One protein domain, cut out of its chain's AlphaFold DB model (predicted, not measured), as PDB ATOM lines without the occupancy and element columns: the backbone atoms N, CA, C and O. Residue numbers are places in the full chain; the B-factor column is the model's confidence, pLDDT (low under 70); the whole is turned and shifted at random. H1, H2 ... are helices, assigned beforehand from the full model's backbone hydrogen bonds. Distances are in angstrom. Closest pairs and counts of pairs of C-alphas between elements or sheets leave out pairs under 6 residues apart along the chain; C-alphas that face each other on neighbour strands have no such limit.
ATOM      1  N   ASP A  27     172.261 147.636 145.088       74.69
ATOM      2  CA  ASP A  27     173.367 146.669 145.121       74.69
ATOM      3  C   ASP A  27     173.842 146.280 143.727       74.69
ATOM      4  O   ASP A  27     175.035 146.093 143.522       74.69
ATOM      5  N   LEU A  28     172.925 146.181 142.761       81.62
ATOM      6  CA  LEU A  28     173.293 145.880 141.380       81.62
ATOM      7  C   LEU A  28     174.045 147.060 140.769       81.62
ATOM      8  O   LEU A  28     175.028 146.857 140.065       81.62
ATOM      9  N   ASP A  29     173.591 148.284 141.045       80.06
ATOM     10  CA  ASP A  29     174.250 149.500 140.566       80.06
ATOM     11  C   ASP A  29     175.662 149.621 141.140       80.06
ATOM     12  O   ASP A  29     176.615 149.852 140.397       80.06
ATOM     13  N   LEU A  30     175.805 149.391 142.447       79.62
ATOM     14  CA  LEU A  30     177.102 149.401 143.102       79.62
ATOM     15  C   LEU A  30     178.003 148.281 142.582       79.62
ATOM     16  O   LEU A  30     179.156 148.544 142.264       79.62
ATOM     17  N   PHE A  31     177.493 147.058 142.448       86.94
ATOM     18  CA  PHE A  31     178.256 145.951 141.878       86.94
ATOM     19  C   PHE A  31     178.779 146.301 140.483       86.94
ATOM     20  O   PHE A  31     179.962 146.125 140.213       86.94
ATOM     21  N   VAL A  32     177.927 146.842 139.605       87.38
ATOM     22  CA  VAL A  32     178.325 147.253 138.249       87.38
ATOM     23  C   VAL A  32     179.414 148.326 138.292       87.38
ATOM     24  O   VAL A  32     180.378 148.230 137.533       87.38
ATOM     25  N   ASP A  33     179.297 149.309 139.185       85.88
ATOM     26  CA  ASP A  33     180.302 150.361 139.374       85.88
ATOM     27  C   ASP A  33     181.645 149.793 139.874       85.88
ATOM     28  O   ASP A  33     182.693 150.045 139.277       85.88
ATOM     29  N   GLN A  34     181.625 148.939 140.903       88.62
ATOM     30  CA  GLN A  34     182.830 148.301 141.445       88.62
ATOM     31  C   GLN A  34     183.497 147.367 140.429       88.62
ATOM     32  O   GLN A  34     184.713 147.395 140.242       88.62
ATOM     33  N   VAL A  35     182.712 146.577 139.702       90.19
ATOM     34  CA  VAL A  35     183.212 145.704 138.635       90.19
ATOM     35  C   VAL A  35     183.772 146.514 137.458       90.19
ATOM     36  O   VAL A  35     184.730 146.082 136.813       90.19
ATOM     37  N   GLY A  36     183.222 147.701 137.193       89.38
ATOM     38  CA  GLY A  36     183.787 148.664 136.248       89.38
ATOM     39  C   GLY A  36     185.196 149.102 136.649       89.38
ATOM     40  O   GLY A  36     186.110 149.043 135.822       89.38
ATOM     41  N   TRP A  37     185.397 149.458 137.923       91.19
ATOM     42  CA  TRP A  37     186.726 149.754 138.468       91.19
ATOM     43  C   TRP A  37     187.662 148.540 138.374       91.19
ATOM     44  O   TRP A  37     188.791 148.686 137.905       91.19
ATOM     45  N   LEU A  38     187.193 147.335 138.724       92.06
ATOM     46  CA  LEU A  38     187.986 146.101 138.637       92.06
ATOM     47  C   LEU A  38     188.500 145.865 137.209       92.06
ATOM     48  O   LEU A  38     189.688 145.621 137.012       92.06
ATOM     49  N   GLY A  39     187.627 145.983 136.204       89.12
ATOM     50  CA  GLY A  39     187.987 145.757 134.802       89.12
ATOM     51  C   GLY A  39     189.090 146.683 134.285       89.12
ATOM     52  O   GLY A  39     189.916 146.256 133.483       89.12
ATOM     53  N   ALA A  40     189.169 147.918 134.787       88.88
ATOM     54  CA  ALA A  40     190.240 148.849 134.430       88.88
ATOM     55  C   ALA A  40     191.619 148.445 134.996       88.88
ATOM     56  O   ALA A  40     192.651 148.835 134.435       88.88
ATOM     57  N   HIS A  41     191.639 147.655 136.073       91.12
ATOM     58  CA  HIS A  41     192.846 147.281 136.814       91.12
ATOM     59  C   HIS A  41     193.318 145.843 136.559       91.12
ATOM     60  O   HIS A  41     194.457 145.513 136.885       91.12
ATOM     61  N   LEU A  42     192.502 144.990 135.931       87.50
ATOM     62  CA  LEU A  42     192.943 143.663 135.493       87.50
ATOM     63  C   LEU A  42     194.037 143.763 134.415       87.50
ATOM     64  O   LEU A  42     194.030 144.654 133.561       87.50
ATOM     65  N   ARG A  43     194.964 142.793 134.421       80.88
ATOM     66  CA  ARG A  43     196.049 142.689 133.422       80.88
ATOM     67  C   ARG A  43     195.513 142.571 131.995       80.88
ATOM     68  O   ARG A  43     196.069 143.162 131.073       80.88
ATOM     69  N   ASP A  44     194.443 141.801 131.832       78.62
ATOM     70  CA  ASP A  44     193.611 141.804 130.638       78.62
ATOM     71  C   ASP A  44     192.311 142.540 130.969       78.62
ATOM     72  O   ASP A  44     191.513 142.067 131.776       78.62
ATOM     73  N   ARG A  45     192.119 143.704 130.343       83.00
ATOM     74  CA  ARG A  45     190.973 144.596 130.583       83.00
ATOM     75  C   ARG A  45     189.688 144.130 129.896       83.00
ATOM     76  O   ARG A  45     188.686 144.842 129.908       83.00
ATOM     77  N   SER A  46     189.704 142.930 129.322       81.25
ATOM     78  CA  SER A  46     188.538 142.353 128.677       81.25
ATOM     79  C   SER A  46     187.422 142.038 129.675       81.25
ATOM     80  O   SER A  46     187.641 141.586 130.805       81.25
ATOM     81  N   ARG A  47     186.175 142.182 129.212       84.75
ATOM     82  CA  ARG A  47     184.981 141.726 129.945       84.75
ATOM     83  C   ARG A  47     185.100 140.259 130.358       84.75
ATOM     84  O   ARG A  47     184.657 139.885 131.438       84.75
ATOM     85  N   LEU A  48     185.708 139.435 129.512       84.19
ATOM     86  CA  LEU A  48     185.859 138.010 129.754       84.19
ATOM     87  C   LEU A  48     186.742 137.719 130.977       84.19
ATOM     88  O   LEU A  48     186.392 136.875 131.800       84.19
ATOM     89  N   SER A  49     187.834 138.465 131.127       84.88
ATOM     90  CA  SER A  49     188.712 138.375 132.295       84.88
ATOM     91  C   SER A  49     188.007 138.828 133.575       84.88
ATOM     92  O   SER A  49     188.120 138.156 134.598       84.88
ATOM     93  N   VAL A  50     187.164 139.864 133.505       89.06
ATOM     94  CA  VAL A  50     186.294 140.273 134.624       89.06
ATOM     95  C   VAL A  50     185.326 139.156 135.029       89.06
ATOM     96  O   VAL A  50     185.194 138.849 136.212       89.06
ATOM     97  N   MET A  51     184.658 138.515 134.066       87.19
ATOM     98  CA  MET A  51     183.713 137.425 134.355       87.19
ATOM     99  C   MET A  51     184.419 136.205 134.937       87.19
ATOM    100  O   MET A  51     183.905 135.574 135.859       87.19
ATOM    101  N   SER A  52     185.614 135.895 134.435       85.69
ATOM    102  CA  SER A  52     186.430 134.819 134.983       85.69
ATOM    103  C   SER A  52     186.885 135.104 136.412       85.69
ATOM    104  O   SER A  52     186.933 134.177 137.220       85.69
ATOM    105  N   TRP A  53     187.224 136.356 136.721       90.56
ATOM    106  CA  TRP A  53     187.575 136.781 138.073       90.56
ATOM    107  C   TRP A  53     186.384 136.609 139.017       90.56
ATOM    108  O   TRP A  53     186.497 135.917 140.028       90.56
ATOM    109  N   ILE A  54     185.214 137.143 138.638       90.69
ATOM    110  CA  ILE A  54     183.982 137.033 139.435       90.69
ATOM    111  C   ILE A  54     183.640 135.567 139.664       90.69
ATOM    112  O   ILE A  54     183.481 135.163 140.808       90.69
ATOM    113  N   GLY A  55     183.607 134.755 138.603       88.38
ATOM    114  CA  GLY A  55     183.246 133.343 138.691       88.38
ATOM    115  C   GLY A  55     184.074 132.560 139.710       88.38
ATOM    116  O   GLY A  55     183.547 131.648 140.327       88.38
ATOM    117  N   ARG A  56     185.344 132.915 139.926       87.44
ATOM    118  CA  ARG A  56     186.227 132.251 140.906       87.44
ATOM    119  C   ARG A  56     186.123 132.794 142.314       87.44
ATOM    120  O   ARG A  56     186.491 132.113 143.263       87.44
ATOM    121  N   ALA A  57     185.714 134.047 142.427       88.38
ATOM    122  CA  ALA A  57     185.448 134.679 143.702       88.38
ATOM    123  C   ALA A  57     184.054 134.293 144.239       88.38
ATOM    124  O   ALA A  57     183.754 134.526 145.412       88.38
ATOM    125  N   LEU A  58     183.190 133.716 143.399       87.50
ATOM    126  CA  LEU A  58     181.925 133.125 143.820       87.50
ATOM    127  C   LEU A  58     182.151 131.841 144.628       87.50
ATOM    128  O   LEU A  58     183.149 131.138 144.474       87.50
ATOM    129  N   ARG A  59     181.194 131.550 145.510       83.75
ATOM    130  CA  ARG A  59     181.185 130.314 146.293       83.75
ATOM    131  C   ARG A  59     180.854 129.119 145.385       83.75
ATOM    132  O   ARG A  59     180.072 129.300 144.447       83.75
ATOM    133  N   PRO A  60     181.391 127.913 145.655       83.94
ATOM    134  CA  PRO A  60     181.183 126.741 144.800       83.94
ATOM    135  C   PRO A  60     179.712 126.442 144.496       83.94
ATOM    136  O   PRO A  60     179.376 126.149 143.354       83.94
ATOM    137  N   GLU A  61     178.827 126.593 145.480       84.94
ATOM    138  CA  GLU A  61     177.390 126.343 145.341       84.94
ATOM    139  C   GLU A  61     176.744 127.286 144.314       84.94
ATOM    140  O   GLU A  61     175.955 126.871 143.467       84.94
ATOM    141  N   VAL A  62     177.147 128.556 144.336       85.38
ATOM    142  CA  VAL A  62     176.657 129.589 143.415       85.38
ATOM    143  C   VAL A  62     177.253 129.384 142.025       85.38
ATOM    144  O   VAL A  62     176.560 129.525 141.018       85.38
ATOM    145  N   CYS A  63     178.532 129.001 141.946       85.06
ATOM    146  CA  CYS A  63     179.165 128.607 140.688       85.06
ATOM    147  C   CYS A  63     178.445 127.422 140.038       85.06
ATOM    148  O   CYS A  63     178.254 127.425 138.821       85.06
ATOM    149  N   ASP A  64     178.049 126.425 140.829       84.69
ATOM    150  CA  ASP A  64     177.355 125.234 140.350       84.69
ATOM    151  C   ASP A  64     175.966 125.574 139.798       84.69
ATOM    152  O   ASP A  64     175.634 125.142 138.691       84.69
ATOM    153  N   GLU A  65     175.207 126.438 140.479       86.38
ATOM    154  CA  GLU A  65     173.938 126.978 139.970       86.38
ATOM    155  C   GLU A  65     174.119 127.761 138.657       86.38
ATOM    156  O   GLU A  65     173.324 127.640 137.720       86.38
ATOM    157  N   LEU A  66     175.197 128.539 138.547       85.06
ATOM    158  CA  LEU A  66     175.517 129.328 137.355       85.06
ATOM    159  C   LEU A  66     176.235 128.531 136.260       85.06
ATOM    160  O   LEU A  66     176.530 129.075 135.190       85.06
ATOM    161  N   ARG A  67     176.511 127.240 136.459       81.75
ATOM    162  CA  ARG A  67     177.294 126.439 135.506       81.75
ATOM    163  C   ARG A  67     176.681 126.446 134.108       81.75
ATOM    164  O   ARG A  67     177.389 126.607 133.110       81.75
ATOM    165  N   SER A  68     175.358 126.300 134.034       79.44
ATOM    166  CA  SER A  68     174.614 126.313 132.768       79.44
ATOM    167  C   SER A  68     174.730 127.650 132.031       79.44
ATOM    168  O   SER A  68     174.694 127.687 130.801       79.44
ATOM    169  N   PHE A  69     174.928 128.742 132.766       81.69
ATOM    170  CA  PHE A  69     175.091 130.081 132.227       81.69
ATOM    171  C   PHE A  69     176.516 130.307 131.705       81.69
ATOM    172  O   PHE A  69     176.699 130.789 130.581       81.69
ATOM    173  N   PHE A  70     177.534 129.849 132.443       79.31
ATOM    174  CA  PHE A  70     178.913 129.884 131.955       79.31
ATOM    175  C   PHE A  70     179.110 128.993 130.720       79.31
ATOM    176  O   PHE A  70     179.961 129.299 129.897       79.31
ATOM    177  N   ARG A  71     178.321 127.927 130.508       80.50
ATOM    178  CA  ARG A  71     178.438 127.021 129.337       80.50
ATOM    179  C   ARG A  71     179.889 126.677 129.000       80.50
ATOM    180  O   ARG A  71     180.292 126.700 127.833       80.50
ATOM    181  N   VAL A  72     180.687 126.395 130.028       77.06
ATOM    182  CA  VAL A  72     182.116 126.148 129.845       77.06
ATOM    183  C   VAL A  72     182.342 125.013 128.850       77.06
ATOM    184  O   VAL A  72     183.305 125.090 128.103       77.06
ATOM    185  N   ASP A  73     181.449 124.025 128.771       81.75
ATOM    186  CA  ASP A  73     181.522 122.859 127.870       81.75
ATOM    187  C   ASP A  73     180.966 123.086 126.453       81.75
ATOM    188  O   ASP A  73     180.808 122.142 125.681       81.75
ATOM    189  N   HIS A  74     180.651 124.326 126.074       88.50
ATOM    190  CA  HIS A  74     180.162 124.607 124.727       88.50
ATOM    191  C   HIS A  74     181.214 124.254 123.660       88.50
ATOM    192  O   HIS A  74     182.391 124.585 123.808       88.50
ATOM    193  N   GLN A  75     180.788 123.665 122.535       90.69
ATOM    194  CA  GLN A  75     181.689 123.222 121.454       90.69
ATOM    195  C   GLN A  75     182.590 124.342 120.915       90.69
ATOM    196  O   GLN A  75     183.758 124.110 120.622       90.69
ATOM    197  N   ILE A  76     182.088 125.582 120.866       92.69
ATOM    198  CA  ILE A  76     182.892 126.762 120.486       92.69
ATOM    199  C   ILE A  76     184.097 126.955 121.421       92.69
ATOM    200  O   ILE A  76     185.178 127.303 120.957       92.69
ATOM    201  N   HIS A  77     183.932 126.717 122.726       88.88
ATOM    202  CA  HIS A  77     185.016 126.825 123.703       88.88
ATOM    203  C   HIS A  77     186.066 125.743 123.454       88.88
ATOM    204  O   HIS A  77     187.248 126.051 123.324       88.88
ATOM    205  N   ILE A  78     185.625 124.491 123.330       89.81
ATOM    206  CA  ILE A  78     186.507 123.339 123.114       89.81
ATOM    207  C   ILE A  78     187.290 123.500 121.804       89.81
ATOM    208  O   ILE A  78     188.504 123.293 121.776       89.81
ATOM    209  N   GLN A  79     186.620 123.922 120.728       94.12
ATOM    210  CA  GLN A  79     187.276 124.186 119.452       94.12
ATOM    211  C   GLN A  79     188.313 125.303 119.587       94.12
ATOM    212  O   GLN A  79     189.442 125.142 119.136       94.12
ATOM    213  N   ALA A  80     187.972 126.414 120.241       95.00
ATOM    214  CA  ALA A  80     188.902 127.521 120.417       95.00
ATOM    215  C   ALA A  80     190.129 127.152 121.267       95.00
ATOM    216  O   ALA A  80     191.226 127.589 120.937       95.00
ATOM    217  N   GLU A  81     189.984 126.308 122.296       94.69
ATOM    218  CA  GLU A  81     191.119 125.781 123.074       94.69
ATOM    219  C   GLU A  81     192.084 124.973 122.192       94.69
ATOM    220  O   GLU A  81     193.300 125.159 122.267       94.69
ATOM    221  N   ARG A  82     191.552 124.107 121.319       95.50
ATOM    222  CA  ARG A  82     192.353 123.296 120.382       95.50
ATOM    223  C   ARG A  82     193.074 124.155 119.352       95.50
ATOM    224  O   ARG A  82     194.263 123.962 119.110       95.50
ATOM    225  N   GLU A  83     192.367 125.115 118.774       97.38
ATOM    226  CA  GLU A  83     192.910 126.023 117.764       97.38
ATOM    227  C   GLU A  83     193.941 126.982 118.365       97.38
ATOM    228  O   GLU A  83     194.971 127.262 117.752       97.38
ATOM    229  N   LEU A  84     193.731 127.431 119.603       97.12
ATOM    230  CA  LEU A  84     194.726 128.206 120.331       97.12
ATOM    231  C   LEU A  84     195.991 127.388 120.602       97.12
ATOM    232  O   LEU A  84     197.097 127.890 120.409       97.12
ATOM    233  N   LEU A  85     195.842 126.132 121.028       97.00
ATOM    234  CA  LEU A  85     196.968 125.222 121.222       97.00
ATOM    235  C   LEU A  85     197.742 125.007 119.912       97.00
ATOM    236  O   LEU A  85     198.974 125.054 119.919       97.00
ATOM    237  N   ALA A  86     197.035 124.813 118.794       96.12
ATOM    238  CA  ALA A  86     197.645 124.705 117.473       96.12
ATOM    239  C   ALA A  86     198.453 125.966 117.142       96.12
ATOM    240  O   ALA A  86     199.633 125.863 116.814       96.12
ATOM    241  N   LEU A  87     197.871 127.157 117.330       96.62
ATOM    242  CA  LEU A  87     198.566 128.429 117.131       96.62
ATOM    243  C   LEU A  87     199.806 128.550 118.024       96.62
ATOM    244  O   LEU A  87     200.872 128.877 117.517       96.62
ATOM    245  N   LEU A  88     199.726 128.255 119.323       95.62
ATOM    246  CA  LEU A  88     200.863 128.387 120.247       95.62
ATOM    247  C   LEU A  88     202.038 127.454 119.918       95.62
ATOM    248  O   LEU A  88     203.180 127.787 120.229       95.62
ATOM    249  N   ARG A  89     201.780 126.312 119.271       94.56
ATOM    250  CA  ARG A  89     202.821 125.367 118.832       94.56
ATOM    251  C   ARG A  89     203.515 125.779 117.532       94.56
ATOM    252  O   ARG A  89     204.540 125.193 117.186       94.56
ATOM    253  N   ARG A  90     202.989 126.769 116.805       92.62
ATOM    254  CA  ARG A  90     203.596 127.232 115.550       92.62
ATOM    255  C   ARG A  90     204.826 128.115 115.808       92.62
ATOM    256  O   ARG A  90     204.854 128.883 116.770       92.62
ATOM    257  N   PRO A  91     205.837 128.069 114.924       89.12
ATOM    258  CA  PRO A  91     206.971 128.981 114.992       89.12
ATOM    259  C   PRO A  91     206.551 130.382 114.519       89.12
ATOM    260  O   PRO A  91     206.399 130.635 113.324       89.12
ATOM    261  N   TRP A  92     206.372 131.314 115.457       90.06
ATOM    262  CA  TRP A  92     205.976 132.690 115.143       90.06
ATOM    263  C   TRP A  92     207.173 133.589 114.886       90.06
ATOM    264  O   TRP A  92     207.835 134.052 115.817       90.06
ATOM    265  N   GLN A  93     207.410 133.908 113.620       87.06
ATOM    266  CA  GLN A  93     208.406 134.895 113.226       87.06
ATOM    267  C   GLN A  93     207.732 136.090 112.553       87.06
ATOM    268  O   GLN A  93     206.812 135.949 111.749       87.06
ATOM    269  N   LEU A 139     202.411 138.977 119.564       93.00
ATOM    270  CA  LEU A 139     201.358 138.025 119.198       93.00
ATOM    271  C   LEU A 139     201.330 136.827 120.152       93.00
ATOM    272  O   LEU A 139     200.267 136.462 120.646       93.00
ATOM    273  N   LEU A 140     202.497 136.249 120.447       93.94
ATOM    274  CA  LEU A 140     202.629 135.138 121.390       93.94
ATOM    275  C   LEU A 140     202.159 135.510 122.802       93.94
ATOM    276  O   LEU A 140     201.455 134.727 123.442       93.94
ATOM    277  N   GLY A 141     202.504 136.711 123.271       91.75
ATOM    278  CA  GLY A 141     202.013 137.265 124.529       91.75
ATOM    279  C   GLY A 141     200.490 137.400 124.536       91.75
ATOM    280  O   GLY A 141     199.856 136.950 125.488       91.75
ATOM    281  N   GLY A 142     199.911 137.925 123.451       91.56
ATOM    282  CA  GLY A 142     198.464 138.021 123.243       91.56
ATOM    283  C   GLY A 142     197.762 136.665 123.284       91.56
ATOM    284  O   GLY A 142     196.802 136.489 124.029       91.56
ATOM    285  N   LEU A 143     198.262 135.679 122.536       94.06
ATOM    286  CA  LEU A 143     197.713 134.317 122.521       94.06
ATOM    287  C   LEU A 143     197.795 133.651 123.903       94.06
ATOM    288  O   LEU A 143     196.831 133.025 124.335       94.06
ATOM    289  N   CYS A 144     198.899 133.832 124.634       92.50
ATOM    290  CA  CYS A 144     199.009 133.352 126.015       92.50
ATOM    291  C   CYS A 144     198.022 134.050 126.956       92.50
ATOM    292  O   CYS A 144     197.487 133.406 127.853       92.50
ATOM    293  N   SER A 145     197.769 135.350 126.766       88.56
ATOM    294  CA  SER A 145     196.759 136.078 127.540       88.56
ATOM    295  C   SER A 145     195.369 135.488 127.307       88.56
ATOM    296  O   SER A 145     194.696 135.145 128.272       88.56
ATOM    297  N   LEU A 146     194.977 135.286 126.044       90.81
ATOM    298  CA  LEU A 146     193.695 134.667 125.694       90.81
ATOM    299  C   LEU A 146     193.583 133.237 126.244       90.81
ATOM    300  O   LEU A 146     192.545 132.859 126.783       90.81
ATOM    301  N   GLY A 147     194.664 132.458 126.157       92.06
ATOM    302  CA  GLY A 147     194.722 131.101 126.700       92.06
ATOM    303  C   GLY A 147     194.566 131.054 128.206       92.06
ATOM    304  O   GLY A 147     193.855 130.190 128.713       92.06
ATOM    305  N   ARG A 148     195.152 132.018 128.924       89.31
ATOM    306  CA  ARG A 148     194.939 132.160 130.365       89.31
ATOM    307  C   ARG A 148     193.462 132.393 130.652       89.31
ATOM    308  O   ARG A 148     192.893 131.608 131.395       89.31
ATOM    309  N   THR A 149     192.822 133.355 129.991       86.06
ATOM    310  CA  THR A 149     191.389 133.633 130.172       86.06
ATOM    311  C   THR A 149     190.500 132.416 129.845       86.06
ATOM    312  O   THR A 149     189.543 132.139 130.566       86.06
ATOM    313  N   MET A 150     190.828 131.630 128.811       88.62
ATOM    314  CA  MET A 150     190.113 130.385 128.465       88.62
ATOM    315  C   MET A 150     190.238 129.302 129.540       88.62
ATOM    316  O   MET A 150     189.234 128.760 130.014       88.62
ATOM    317  N   LEU A 151     191.480 128.998 129.935       88.06
ATOM    318  CA  LEU A 151     191.773 128.059 131.017       88.06
ATOM    319  C   LEU A 151     191.067 128.492 132.293       88.06
ATOM    320  O   LEU A 151     190.538 127.659 133.029       88.06
ATOM    321  N   ASP A 152     191.042 129.801 132.512       83.06
ATOM    322  CA  ASP A 152     190.512 130.397 133.704       83.06
ATOM    323  C   ASP A 152     188.997 130.236 133.820       83.06
ATOM    324  O   ASP A 152     188.505 129.814 134.866       83.06
ATOM    325  N   LEU A 153     188.259 130.445 132.733       78.81
ATOM    326  CA  LEU A 153     186.812 130.246 132.721       78.81
ATOM    327  C   LEU A 153     186.395 128.808 132.970       78.81
ATOM    328  O   LEU A 153     185.349 128.583 133.563       78.81
ATOM    329  N   GLY A 154     187.154 127.813 132.517       71.44
ATOM    330  CA  GLY A 154     186.755 126.438 132.817       71.44
ATOM    331  C   GLY A 154     187.360 125.878 134.090       71.44
ATOM    332  O   GLY A 154     187.317 124.665 134.238       71.44
ATOM    333  N   THR A 155     187.906 126.699 134.992       72.25
ATOM    334  CA  THR A 155     187.983 126.284 136.403       72.25
ATOM    335  C   THR A 155     186.607 126.335 137.076       72.25
ATOM    336  O   THR A 155     186.473 125.861 138.193       72.25
ATOM    337  N   LEU A 156     185.585 126.875 136.398       68.81
ATOM    338  CA  LEU A 156     184.208 127.006 136.889       68.81
ATOM    339  C   LEU A 156     183.351 125.736 136.694       68.81
ATOM    340  O   LEU A 156     182.132 125.788 136.835       68.81
ATOM    341  N   GLY A 157     183.948 124.595 136.329       67.19
ATOM    342  CA  GLY A 157     183.214 123.340 136.163       67.19
ATOM    343  C   GLY A 157     184.111 122.107 135.979       67.19
ATOM    344  O   GLY A 157     185.275 122.244 135.595       67.19
ATOM    345  N   PRO A 158     183.588 120.897 136.258       70.75
ATOM    346  CA  PRO A 158     184.266 119.638 136.011       70.75
ATOM    347  C   PRO A 158     184.475 119.458 134.511       70.75
ATOM    348  O   PRO A 158     183.643 119.835 133.692       70.75
ATOM    349  N   LEU A 159     185.606 118.861 134.159       78.50
ATOM    350  CA  LEU A 159     186.017 118.676 132.775       78.50
ATOM    351  C   LEU A 159     186.010 117.192 132.438       78.50
ATOM    352  O   LEU A 159     186.447 116.376 133.257       78.50
ATOM    353  N   SER A 160     185.601 116.861 131.212       83.31
ATOM    354  CA  SER A 160     185.888 115.548 130.634       83.31
ATOM    355  C   SER A 160     187.402 115.301 130.593       83.31
ATOM    356  O   SER A 160     188.196 116.246 130.546       83.31
ATOM    357  N   GLU A 161     187.819 114.035 130.602       84.81
ATOM    358  CA  GLU A 161     189.245 113.675 130.540       84.81
ATOM    359  C   GLU A 161     189.922 114.219 129.278       84.81
ATOM    360  O   GLU A 161     190.992 114.819 129.358       84.81
ATOM    361  N   GLU A 162     189.255 114.108 128.127       84.69
ATOM    362  CA  GLU A 162     189.733 114.666 126.857       84.69
ATOM    363  C   GLU A 162     189.994 116.174 126.966       84.69
ATOM    364  O   GLU A 162     191.021 116.687 126.517       84.69
ATOM    365  N   ARG A 163     189.086 116.904 127.618       85.44
ATOM    366  CA  ARG A 163     189.232 118.345 127.808       85.44
ATOM    367  C   ARG A 163     190.323 118.686 128.817       85.44
ATOM    368  O   ARG A 163     191.041 119.669 128.630       85.44
ATOM    369  N   ARG A 164     190.481 117.875 129.867       88.44
ATOM    370  CA  ARG A 164     191.585 118.002 130.825       88.44
ATOM    371  C   ARG A 164     192.933 117.895 130.106       88.44
ATOM    372  O   ARG A 164     193.759 118.788 130.280       88.44
ATOM    373  N   ALA A 165     193.089 116.912 129.217       89.81
ATOM    374  CA  ALA A 165     194.300 116.718 128.419       89.81
ATOM    375  C   ALA A 165     194.594 117.899 127.472       89.81
ATOM    376  O   ALA A 165     195.726 118.382 127.416       89.81
ATOM    377  N   VAL A 166     193.582 118.429 126.765       91.12
ATOM    378  CA  VAL A 166     193.753 119.626 125.909       91.12
ATOM    379  C   VAL A 166     194.251 120.819 126.723       91.12
ATOM    380  O   VAL A 166     195.125 121.562 126.278       91.12
ATOM    381  N   ARG A 167     193.728 121.002 127.936       91.38
ATOM    382  CA  ARG A 167     194.109 122.119 128.804       91.38
ATOM    383  C   ARG A 167     195.473 121.965 129.441       91.38
ATOM    384  O   ARG A 167     196.165 122.964 129.601       91.38
ATOM    385  N   GLU A 168     195.864 120.753 129.806       93.06
ATOM    386  CA  GLU A 168     197.236 120.461 130.224       93.06
ATOM    387  C   GLU A 168     198.211 120.790 129.093       93.06
ATOM    388  O   GLU A 168     199.106 121.610 129.285       93.06
ATOM    389  N   ALA A 169     197.936 120.317 127.875       94.81
ATOM    390  CA  ALA A 169     198.736 120.660 126.703       94.81
ATOM    391  C   ALA A 169     198.776 122.177 126.423       94.81
ATOM    392  O   ALA A 169     199.814 122.701 126.008       94.81
ATOM    393  N   LEU A 170     197.671 122.893 126.660       94.88
ATOM    394  CA  LEU A 170     197.608 124.352 126.544       94.88
ATOM    395  C   LEU A 170     198.465 125.051 127.610       94.88
ATOM    396  O   LEU A 170     199.217 125.966 127.270       94.88
ATOM    397  N   ARG A 171     198.414 124.602 128.873       94.50
ATOM    398  CA  ARG A 171     199.278 125.114 129.953       94.50
ATOM    399  C   ARG A 171     200.753 124.909 129.626       94.50
ATOM    400  O   ARG A 171     201.533 125.849 129.770       94.50
ATOM    401  N   ASP A 172     201.119 123.732 129.130       95.06
ATOM    402  CA  ASP A 172     202.498 123.407 128.760       95.06
ATOM    403  C   ASP A 172     203.001 124.280 127.607       95.06
ATOM    404  O   ASP A 172     204.095 124.851 127.685       95.06
ATOM    405  N   ALA A 173     202.182 124.451 126.565       95.31
ATOM    406  CA  ALA A 173     202.501 125.323 125.437       95.31
ATOM    407  C   ALA A 173     202.680 126.782 125.888       95.31
ATOM    408  O   ALA A 173     203.657 127.437 125.520       95.31
ATOM    409  N   MET A 174     201.788 127.286 126.746       94.25
ATOM    410  CA  MET A 174     201.906 128.628 127.321       94.25
ATOM    411  C   MET A 174     203.166 128.782 128.182       94.25
ATOM    412  O   MET A 174     203.851 129.801 128.085       94.25
ATOM    413  N   ALA A 175     203.512 127.780 128.995       92.38
ATOM    414  CA  ALA A 175     204.729 127.789 129.803       92.38
ATOM    415  C   ALA A 175     205.995 127.801 128.928       92.38
ATOM    416  O   ALA A 175     206.951 128.521 129.225       92.38
ATOM    417  N   GLN A 176     206.003 127.058 127.818       92.44
ATOM    418  CA  GLN A 176     207.094 127.076 126.841       92.44
ATOM    419  C   GLN A 176     207.243 128.444 126.166       92.44
ATOM    420  O   GLN A 176     208.357 128.969 126.064       92.44
ATOM    421  N   VAL A 177     206.132 129.055 125.754       91.50
ATOM    422  CA  VAL A 177     206.139 130.408 125.187       91.50
ATOM    423  C   VAL A 177     206.647 131.420 126.213       91.50
ATOM    424  O   VAL A 177     207.521 132.217 125.879       91.50
ATOM    425  N   ALA A 178     206.190 131.349 127.467       88.88
ATOM    426  CA  ALA A 178     206.625 132.240 128.544       88.88
ATOM    427  C   ALA A 178     208.142 132.170 128.794       88.88
ATOM    428  O   ALA A 178     208.781 133.212 128.943       88.88
ATOM    429  N   ARG A 179     208.745 130.970 128.746       90.25
ATOM    430  CA  ARG A 179     210.212 130.804 128.810       90.25
ATOM    431  C   ARG A 179     210.940 131.497 127.655       90.25
ATOM    432  O   ARG A 179     212.066 131.945 127.833       90.25
ATOM    433  N   THR A 180     210.301 131.599 126.492       87.69
ATOM    434  CA  THR A 180     210.907 132.152 125.272       87.69
ATOM    435  C   THR A 180     210.766 133.678 125.190       87.69
ATOM    436  O   THR A 180     211.710 134.369 124.819       87.69
ATOM    437  N   ILE A 181     209.594 134.229 125.528       88.25
ATOM    438  CA  ILE A 181     209.307 135.671 125.396       88.25
ATOM    439  C   ILE A 181     209.599 136.478 126.671       88.25
ATOM    440  O   ILE A 181     209.613 137.713 126.626       88.25
ATOM    441  N   GLY A 182     209.824 135.808 127.808       83.00
ATOM    442  CA  GLY A 182     209.998 136.440 129.115       83.00
ATOM    443  C   GLY A 182     208.728 137.152 129.590       83.00
ATOM    444  O   GLY A 182     207.616 136.712 129.320       83.00
ATOM    445  N   ARG A 183     208.882 138.301 130.266       68.69
ATOM    446  CA  ARG A 183     207.768 139.090 130.841       68.69
ATOM    447  C   ARG A 183     206.933 139.877 129.814       68.69
ATOM    448  O   ARG A 183     206.132 140.725 130.197       68.69
ATOM    449  N   ARG A 184     207.122 139.647 128.511       69.94
ATOM    450  CA  ARG A 184     206.410 140.365 127.441       69.94
ATOM    451  C   ARG A 184     205.017 139.773 127.240       69.94
ATOM    452  O   ARG A 184     204.758 139.078 126.264       69.94
ATOM    453  N   HIS A 185     204.128 140.039 128.188       71.81
ATOM    454  CA  HIS A 185     202.722 139.661 128.108       71.81
ATOM    455  C   HIS A 185     201.886 140.902 127.800       71.81
ATOM    456  O   HIS A 185     202.049 141.936 128.439       71.81
ATOM    457  N   GLY A 186     201.009 140.798 126.807       79.38
ATOM    458  CA  GLY A 186     200.033 141.829 126.465       79.38
ATOM    459  C   GLY A 186     198.695 141.172 126.158       79.38
ATOM    460  O   GLY A 186     198.663 139.982 125.846       79.38
ATOM    461  N   ALA A 187     197.605 141.930 126.258       85.06
ATOM    462  CA  ALA A 187     196.273 141.428 125.940       85.06
ATOM    463  C   ALA A 187     196.174 140.982 124.470       85.06
ATOM    464  O   ALA A 187     196.859 141.506 123.582       85.06
ATOM    465  N   TYR A 188     195.300 140.015 124.193       89.19
ATOM    466  CA  TYR A 188     194.919 139.705 122.818       89.19
ATOM    467  C   TYR A 188     194.063 140.852 122.267       89.19
ATOM    468  O   TYR A 188     193.183 141.353 122.954       89.19
ATOM    469  N   THR A 189     194.325 141.296 121.037       88.94
ATOM    470  CA  THR A 189     193.685 142.491 120.468       88.94
ATOM    471  C   THR A 189     193.194 142.198 119.061       88.94
ATOM    472  O   THR A 189     193.662 141.267 118.403       88.94
ATOM    473  N   HIS A 190     192.313 143.058 118.554       89.06
ATOM    474  CA  HIS A 190     191.857 142.996 117.168       89.06
ATOM    475  C   HIS A 190     193.014 143.094 116.151       89.06
ATOM    476  O   HIS A 190     192.932 142.516 115.071       89.06
ATOM    477  N   LEU A 191     194.133 143.750 116.490       91.38
ATOM    478  CA  LEU A 191     195.322 143.777 115.625       91.38
ATOM    479  C   LEU A 191     195.984 142.398 115.513       91.38
ATOM    480  O   LEU A 191     196.404 142.006 114.422       91.38
ATOM    481  N   HIS A 192     196.059 141.650 116.620       93.44
ATOM    482  CA  HIS A 192     196.538 140.267 116.609       93.44
ATOM    483  C   HIS A 192     195.639 139.401 115.722       93.44
ATOM    484  O   HIS A 192     196.124 138.696 114.840       93.44
ATOM    485  N   GLU A 193     194.327 139.536 115.889       94.19
ATOM    486  CA  GLU A 193     193.331 138.796 115.123       94.19
ATOM    487  C   GLU A 193     193.382 139.097 113.618       94.19
ATOM    488  O   GLU A 193     193.501 138.181 112.803       94.19
ATOM    489  N   GLN A 194     193.356 140.376 113.226       94.00
ATOM    490  CA  GLN A 194     193.463 140.792 111.825       94.00
ATOM    491  C   GLN A 194     194.731 140.259 111.171       94.00
ATOM    492  O   GLN A 194     194.722 139.889 109.995       94.00
ATOM    493  N   ARG A 195     195.828 140.229 111.927       92.44
ATOM    494  CA  ARG A 195     197.086 139.698 111.436       92.44
ATOM    495  C   ARG A 195     196.992 138.203 111.176       92.44
ATOM    496  O   ARG A 195     197.350 137.797 110.079       92.44
ATOM    497  N   LEU A 196     196.464 137.416 112.114       94.69
ATOM    498  CA  LEU A 196     196.274 135.973 111.931       94.69
ATOM    499  C   LEU A 196     195.368 135.660 110.727       94.69
ATOM    500  O   LEU A 196     195.661 134.767 109.938       94.69
ATOM    501  N   LEU A 197     194.309 136.445 110.513       94.25
ATOM    502  CA  LEU A 197     193.379 136.245 109.393       94.25
ATOM    503  C   LEU A 197     194.009 136.467 108.009       94.25
ATOM    504  O   LEU A 197     193.546 135.892 107.019       94.25
ATOM    505  N   ARG A 198     195.068 137.281 107.930       92.62
ATOM    506  CA  ARG A 198     195.813 137.569 106.693       92.62
ATOM    507  C   ARG A 198     196.881 136.524 106.364       92.62
ATOM    508  O   ARG A 198     197.525 136.640 105.326       92.62
ATOM    509  N   MET A 199     197.083 135.530 107.227       92.00
ATOM    510  CA  MET A 199     198.097 134.491 107.034       92.00
ATOM    511  C   MET A 199     197.554 133.327 106.191       92.00
ATOM    512  O   MET A 199     196.552 133.460 105.473       92.00
ATOM    513  N   ASP A 200     198.264 132.198 106.233       93.69
ATOM    514  CA  ASP A 200     197.901 130.969 105.538       93.69
ATOM    515  C   ASP A 200     196.520 130.434 105.958       93.69
ATOM    516  O   ASP A 200     195.923 130.857 106.951       93.69
ATOM    517  N   ARG A 201     196.000 129.494 105.161       94.06
ATOM    518  CA  ARG A 201     194.647 128.945 105.323       94.06
ATOM    519  C   ARG A 201     194.422 128.321 106.701       94.06
ATOM    520  O   ARG A 201     193.338 128.493 107.252       94.06
ATOM    521  N   GLU A 202     195.414 127.620 107.241       94.56
ATOM    522  CA  GLU A 202     195.315 126.963 108.545       94.56
ATOM    523  C   GLU A 202     195.280 128.007 109.666       94.56
ATOM    524  O   GLU A 202     194.332 128.024 110.447       94.56
ATOM    525  N   THR A 203     196.213 128.970 109.666       95.19
ATOM    526  CA  THR A 203     196.218 130.081 110.637       95.19
ATOM    527  C   THR A 203     194.901 130.854 110.608       95.19
ATOM    528  O   THR A 203     194.353 131.215 111.652       95.19
ATOM    529  N   ARG A 204     194.366 131.100 109.408       95.94
ATOM    530  CA  ARG A 204     193.086 131.787 109.228       95.94
ATOM    531  C   ARG A 204     191.926 130.996 109.829       95.94
ATOM    532  O   ARG A 204     191.064 131.610 110.449       95.94
ATOM    533  N   SER A 205     191.911 129.673 109.666       95.88
ATOM    534  CA  SER A 205     190.905 128.794 110.272       95.88
ATOM    535  C   SER A 205     190.947 128.879 111.800       95.88
ATOM    536  O   SER A 205     189.926 129.150 112.432       95.88
ATOM    537  N   SER A 206     192.137 128.775 112.400       96.62
ATOM    538  CA  SER A 206     192.300 128.914 113.851       96.62
ATOM    539  C   SER A 206     191.863 130.296 114.345       96.62
ATOM    540  O   SER A 206     191.137 130.413 115.329       96.62
ATOM    541  N   ALA A 207     192.222 131.362 113.623       96.19
ATOM    542  CA  ALA A 207     191.803 132.724 113.946       96.19
ATOM    543  C   ALA A 207     190.278 132.913 113.877       96.19
ATOM    544  O   ALA A 207     189.709 133.625 114.702       96.19
ATOM    545  N   GLN A 208     189.603 132.262 112.925       96.94
ATOM    546  CA  GLN A 208     188.140 132.265 112.834       96.94
ATOM    547  C   GLN A 208     187.491 131.562 114.030       96.94
ATOM    548  O   GLN A 208     186.488 132.058 114.541       96.94
ATOM    549  N   ALA A 209     188.074 130.467 114.524       96.56
ATOM    550  CA  ALA A 209     187.599 129.813 115.742       96.56
ATOM    551  C   ALA A 209     187.779 130.705 116.982       96.56
ATOM    552  O   ALA A 209     186.850 130.833 117.782       96.56
ATOM    553  N   LEU A 210     188.922 131.393 117.112       96.00
ATOM    554  CA  LEU A 210     189.136 132.376 118.182       96.00
ATOM    555  C   LEU A 210     188.140 133.544 118.093       96.00
ATOM    556  O   LEU A 210     187.582 133.952 119.108       96.00
ATOM    557  N   ARG A 211     187.864 134.052 116.886       95.31
ATOM    558  CA  ARG A 211     186.827 135.072 116.653       95.31
ATOM    559  C   ARG A 211     185.451 134.577 117.086       95.31
ATOM    560  O   ARG A 211     184.747 135.301 117.779       95.31
ATOM    561  N   ALA A 212     185.066 133.363 116.692       95.19
ATOM    562  CA  ALA A 212     183.778 132.779 117.064       95.19
ATOM    563  C   ALA A 212     183.647 132.624 118.585       95.19
ATOM    564  O   ALA A 212     182.588 132.896 119.143       95.19
ATOM    565  N   TYR A 213     184.733 132.256 119.265       93.31
ATOM    566  CA  TYR A 213     184.803 132.216 120.723       93.31
ATOM    567  C   TYR A 213     184.617 133.587 121.369       93.31
ATOM    568  O   TYR A 213     183.789 133.731 122.267       93.31
ATOM    569  N   LEU A 214     185.348 134.602 120.907       91.38
ATOM    570  CA  LEU A 214     185.219 135.958 121.439       91.38
ATOM    571  C   LEU A 214     183.807 136.509 121.203       91.38
ATOM    572  O   LEU A 214     183.205 137.044 122.129       91.38
ATOM    573  N   ALA A 215     183.243 136.294 120.010       91.44
ATOM    574  CA  ALA A 215     181.878 136.692 119.678       91.44
ATOM    575  C   ALA A 215     180.827 135.968 120.538       91.44
ATOM    576  O   ALA A 215     179.892 136.604 121.016       91.44
ATOM    577  N   PHE A 216     181.000 134.665 120.792       91.25
ATOM    578  CA  PHE A 216     180.118 133.888 121.671       91.25
ATOM    579  C   PHE A 216     180.041 134.482 123.080       91.25
ATOM    580  O   PHE A 216     178.964 134.558 123.671       91.25
ATOM    581  N   TRP A 217     181.175 134.918 123.625       87.81
ATOM    582  CA  TRP A 217     181.205 135.527 124.951       87.81
ATOM    583  C   TRP A 217     180.767 136.982 124.960       87.81
ATOM    584  O   TRP A 217     180.125 137.400 125.918       87.81
ATOM    585  N   GLN A 218     181.058 137.734 123.901       88.19
ATOM    586  CA  GLN A 218     180.569 139.099 123.741       88.19
ATOM    587  C   GLN A 218     179.038 139.141 123.646       88.19
ATOM    588  O   GLN A 218     178.420 140.019 124.236       88.19
ATOM    589  N   ASP A 219     178.410 138.175 122.973       87.81
ATOM    590  CA  ASP A 219     176.947 138.054 122.932       87.81
ATOM    591  C   ASP A 219     176.349 137.786 124.326       87.81
ATOM    592  O   ASP A 219     175.326 138.361 124.705       87.81
ATOM    593  N   ARG A 220     177.020 136.955 125.136       85.31
ATOM    594  CA  ARG A 220     176.532 136.592 126.474       85.31
ATOM    595  C   ARG A 220     176.781 137.670 127.529       85.31
ATOM    596  O   ARG A 220     175.874 137.987 128.296       85.31
ATOM    597  N   PHE A 221     177.997 138.204 127.587       82.94
ATOM    598  CA  PHE A 221     178.457 139.113 128.643       82.94
ATOM    599  C   PHE A 221     178.539 140.579 128.217       82.94
ATOM    600  O   PHE A 221     178.881 141.435 129.035       82.94
ATOM    601  N   GLY A 222     178.217 140.873 126.960       84.38
ATOM    602  CA  GLY A 222     178.346 142.204 126.390       84.38
ATOM    603  C   GLY A 222     179.781 142.568 126.026       84.38
ATOM    604  O   GLY A 222     180.745 141.851 126.309       84.38
ATOM    605  N   ALA A 223     179.913 143.726 125.386       82.81
ATOM    606  CA  ALA A 223     181.204 144.343 125.115       82.81
ATOM    607  C   ALA A 223     181.778 145.041 126.366       82.81
ATOM    608  O   ALA A 223     181.121 145.172 127.407       82.81
ATOM    609  N   GLU A 224     183.015 145.529 126.260       77.50
ATOM    610  CA  GLU A 224     183.548 146.493 127.227       77.50
ATOM    611  C   GLU A 224     182.629 147.724 127.294       77.50
ATOM    612  O   GLU A 224     182.167 148.225 126.271       77.50
ATOM    613  N   GLY A 225     182.314 148.180 128.509       76.69
ATOM    614  CA  GLY A 225     181.376 149.288 128.732       76.69
ATOM    615  C   GLY A 225     179.886 148.916 128.706       76.69
ATOM    616  O   GLY A 225     179.066 149.748 129.076       76.69
ATOM    617  N   ASP A 226     179.517 147.677 128.360       83.31
ATOM    618  CA  ASP A 226     178.122 147.213 128.410       83.31
ATOM    619  C   ASP A 226     177.674 146.973 129.864       83.31
ATOM    620  O   ASP A 226     177.894 145.906 130.450       83.31
ATOM    621  N   THR A 227     177.124 148.013 130.487       85.62
ATOM    622  CA  THR A 227     176.654 147.999 131.880       85.62
ATOM    623  C   THR A 227     175.350 147.224 132.046       85.62
ATOM    624  O   THR A 227     175.096 146.685 133.125       85.62
ATOM    625  N   GLU A 228     174.535 147.113 130.996       88.31
ATOM    626  CA  GLU A 228     173.275 146.369 131.026       88.31
ATOM    627  C   GLU A 228     173.521 144.865 131.111       88.31
ATOM    628  O   GLU A 228     172.899 144.187 131.932       88.31
ATOM    629  N   ARG A 229     174.481 144.339 130.342       88.31
ATOM    630  CA  ARG A 229     174.868 142.924 130.420       88.31
ATOM    631  C   ARG A 229     175.529 142.566 131.743       88.31
ATOM    632  O   ARG A 229     175.214 141.516 132.299       88.31
ATOM    633  N   LEU A 230     176.362 143.449 132.298       87.25
ATOM    634  CA  LEU A 230     176.870 143.270 133.663       87.25
ATOM    635  C   LEU A 230     175.742 143.224 134.691       87.25
ATOM    636  O   LEU A 230     175.749 142.372 135.575       87.25
ATOM    637  N   ARG A 231     174.762 144.124 134.573       89.94
ATOM    638  CA  ARG A 231     173.597 144.152 135.460       89.94
ATOM    639  C   ARG A 231     172.762 142.880 135.323       89.94
ATOM    640  O   ARG A 231     172.269 142.378 136.327       89.94
ATOM    641  N   ALA A 232     172.589 142.365 134.107       89.75
ATOM    642  CA  ALA A 232     171.906 141.097 133.871       89.75
ATOM    643  C   ALA A 232     172.656 139.938 134.538       89.75
ATOM    644  O   ALA A 232     172.049 139.176 135.278       89.75
ATOM    645  N   PHE A 233     173.979 139.864 134.375       88.75
ATOM    646  CA  PHE A 233     174.789 138.853 135.053       88.75
ATOM    647  C   PHE A 233     174.725 138.964 136.582       88.75
ATOM    648  O   PHE A 233     174.606 137.960 137.273       88.75
ATOM    649  N   ALA A 234     174.744 140.182 137.122       89.62
ATOM    650  CA  ALA A 234     174.585 140.394 138.552       89.62
ATOM    651  C   ALA A 234     173.238 139.848 139.060       89.62
ATOM    652  O   ALA A 234     173.196 139.197 140.096       89.62
ATOM    653  N   LYS A 235     172.145 140.031 138.305       90.00
ATOM    654  CA  LYS A 235     170.847 139.423 138.643       90.00
ATOM    655  C   LYS A 235     170.908 137.897 138.654       90.00
ATOM    656  O   LYS A 235     170.360 137.303 139.570       90.00
ATOM    657  N   GLU A 236     171.603 137.280 137.699       89.69
ATOM    658  CA  GLU A 236     171.792 135.822 137.676       89.69
ATOM    659  C   GLU A 236     172.507 135.325 138.942       89.69
ATOM    660  O   GLU A 236     172.100 134.317 139.515       89.69
ATOM    661  N   ILE A 237     173.527 136.051 139.426       89.19
ATOM    662  CA  ILE A 237     174.198 135.735 140.699       89.19
ATOM    663  C   ILE A 237     173.207 135.827 141.867       89.19
ATOM    664  O   ILE A 237     173.134 134.903 142.670       89.19
ATOM    665  N   GLU A 238     172.412 136.900 141.945       86.06
ATOM    666  CA  GLU A 238     171.406 137.063 143.008       86.06
ATOM    667  C   GLU A 238     170.349 135.947 142.974       86.06
ATOM    668  O   GLU A 238     169.938 135.430 144.011       86.06
ATOM    669  N   GLU A 239     169.905 135.544 141.784       87.25
ATOM    670  CA  GLU A 239     168.956 134.444 141.614       87.25
ATOM    671  C   GLU A 239     169.564 133.088 141.988       87.25
ATOM    672  O   GLU A 239     168.878 132.260 142.590       87.25
ATOM    673  N   ALA A 240     170.840 132.861 141.671       87.00
ATOM    674  CA  ALA A 240     171.573 131.668 142.078       87.00
ATOM    675  C   ALA A 240     171.744 131.591 143.605       87.00
ATOM    676  O   ALA A 240     171.470 130.539 144.187       87.00
ATOM    677  N   ASP A 241     172.096 132.704 144.262       85.50
ATOM    678  CA  ASP A 241     172.144 132.807 145.729       85.50
ATOM    679  C   ASP A 241     170.779 132.418 146.342       85.50
ATOM    680  O   ASP A 241     170.704 131.590 147.255       85.50
TER     681      ASP A 241
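AT A GLANCE: This is residues 27 to 93 and 139 to 241 of the 520 residues of an uncharacterized protein of Polyangium fumosum (UniProt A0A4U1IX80). The long helix H9 packs slantwise on H5, one of three helices, H5, H6 and H7, that make a splayed up-and-down bundle, and the short H8 folds back on the first half of H9. At the far end of H9 a second group is joined on, in which H1 bridges H2 and H10, H2 meets the last residues of both H6 and H9, and the short H3 packs on the end of H10. The printed part has 170 residues with ten named helices, H1 to H10 in chain order, and no named strand; its class is all helix, and the packing of the helices is mostly crossed. It is compact, with a radius of gyration of the C-alphas of 16.2 A, and spans 49 by 34 by 28 A along its three main axes.

IN THESE COORDINATES: The longest helices are H9, residues 201 to 221, and H7, residues 161 to 181, each with 21 residues and 30.2 A from first to last C-alpha. H9 begins with C-alpha 201 at (194.647, 128.945, 105.323). H5 holds residues 75 to 89 and measures 21.4 A, and H6 holds residues 139 to 153 and measures 21.3 A. H8, residues 190 to 197, is 10.4 A long. H1, residues 27 to 41, measures 21.2 A and begins with C-alpha 27 at (173.367, 146.669, 145.121). H2, residues 47 to 57, is 15.5 A long, H3, residues 60 to 65, is 8.7 A, and H4, residues 67 to 70, is 5.2 A. H10, residues 227 to 241, measures 21.0 A and ends with C-alpha 241 at (172.144, 132.807, 145.729).

HOW THE PARTS SIT: H9 is the hub, touching H2, H5, H8 and H10. It touches H5 with 19 pairs of C-alphas within 8 A, closest at Glu 83 and Ser 206, 4.9 A, at a steep tilt of 44 degrees, opposite ways. H8 and H9 form a helical hairpin; the closest C-alphas are those of Leu 197 and Arg 204, 4.5 A apart. H5, H6 and H7 form the bundle, up and down, each running against the one before it in the chain. H5 touches H7 at Leu 85 and Leu 170, 5.4 A between the closest C-alphas, at a shallow tilt of 35.0 degrees, only just short of steep. H6 and H7, a helical hairpin, come closest at the C-alphas of Cys 144 and Met 174, 5.7 A. H5 and H6 touch too, with the closest C-alphas, those of Leu 84 and Gly 147, 7.0 A apart. H6 touches H2 with residues 149 to 153 alone, closest at the C-alphas of Leu 153 and Ser 52, 5.1 A. H1 touches H2 at a steep tilt of 67 degrees, with the C-alphas of Gly 39 and Val 50 closest at 5.7 A. H1 touches H10 at a steep tilt of 62 degrees, with the C-alphas of Leu 28 and Arg 231 closest at 6.2 A. H3 and H10 are about perpendicular at 73 degrees and touch, Val 62 to Ala 240 being the closest C-alphas at 5.7 A. H4 touches no helix; it is close to H6 but not clearly touching, the closest C-alphas, those of Phe 70 and Leu 153, being 7.9 A apart. H7 and H9 are apart. In H2, H3 and H5 to H10 every O i to N i+4 pair is within hydrogen-bond range; in H1 10 of 11 are, and H4 is too short for such a pair.

THE WHOLE: The two C-alphas farthest apart, those of Asp 27 and Asp 200, are 49.1 A from each other, while the first and last printed C-alphas are 13.9 A apart. Residues 94 to 138 are not printed, and C-alphas 93 and 139 stand 9.8 A apart across this cut, between H5 and H6. Of the links that are printed whole, H6 to H7 and H7 to H8 are short but not tight, and the others are tight. The mean pLDDT of the printed part is 88.0; residues 156 to 157 and 183 to 184 are under 70.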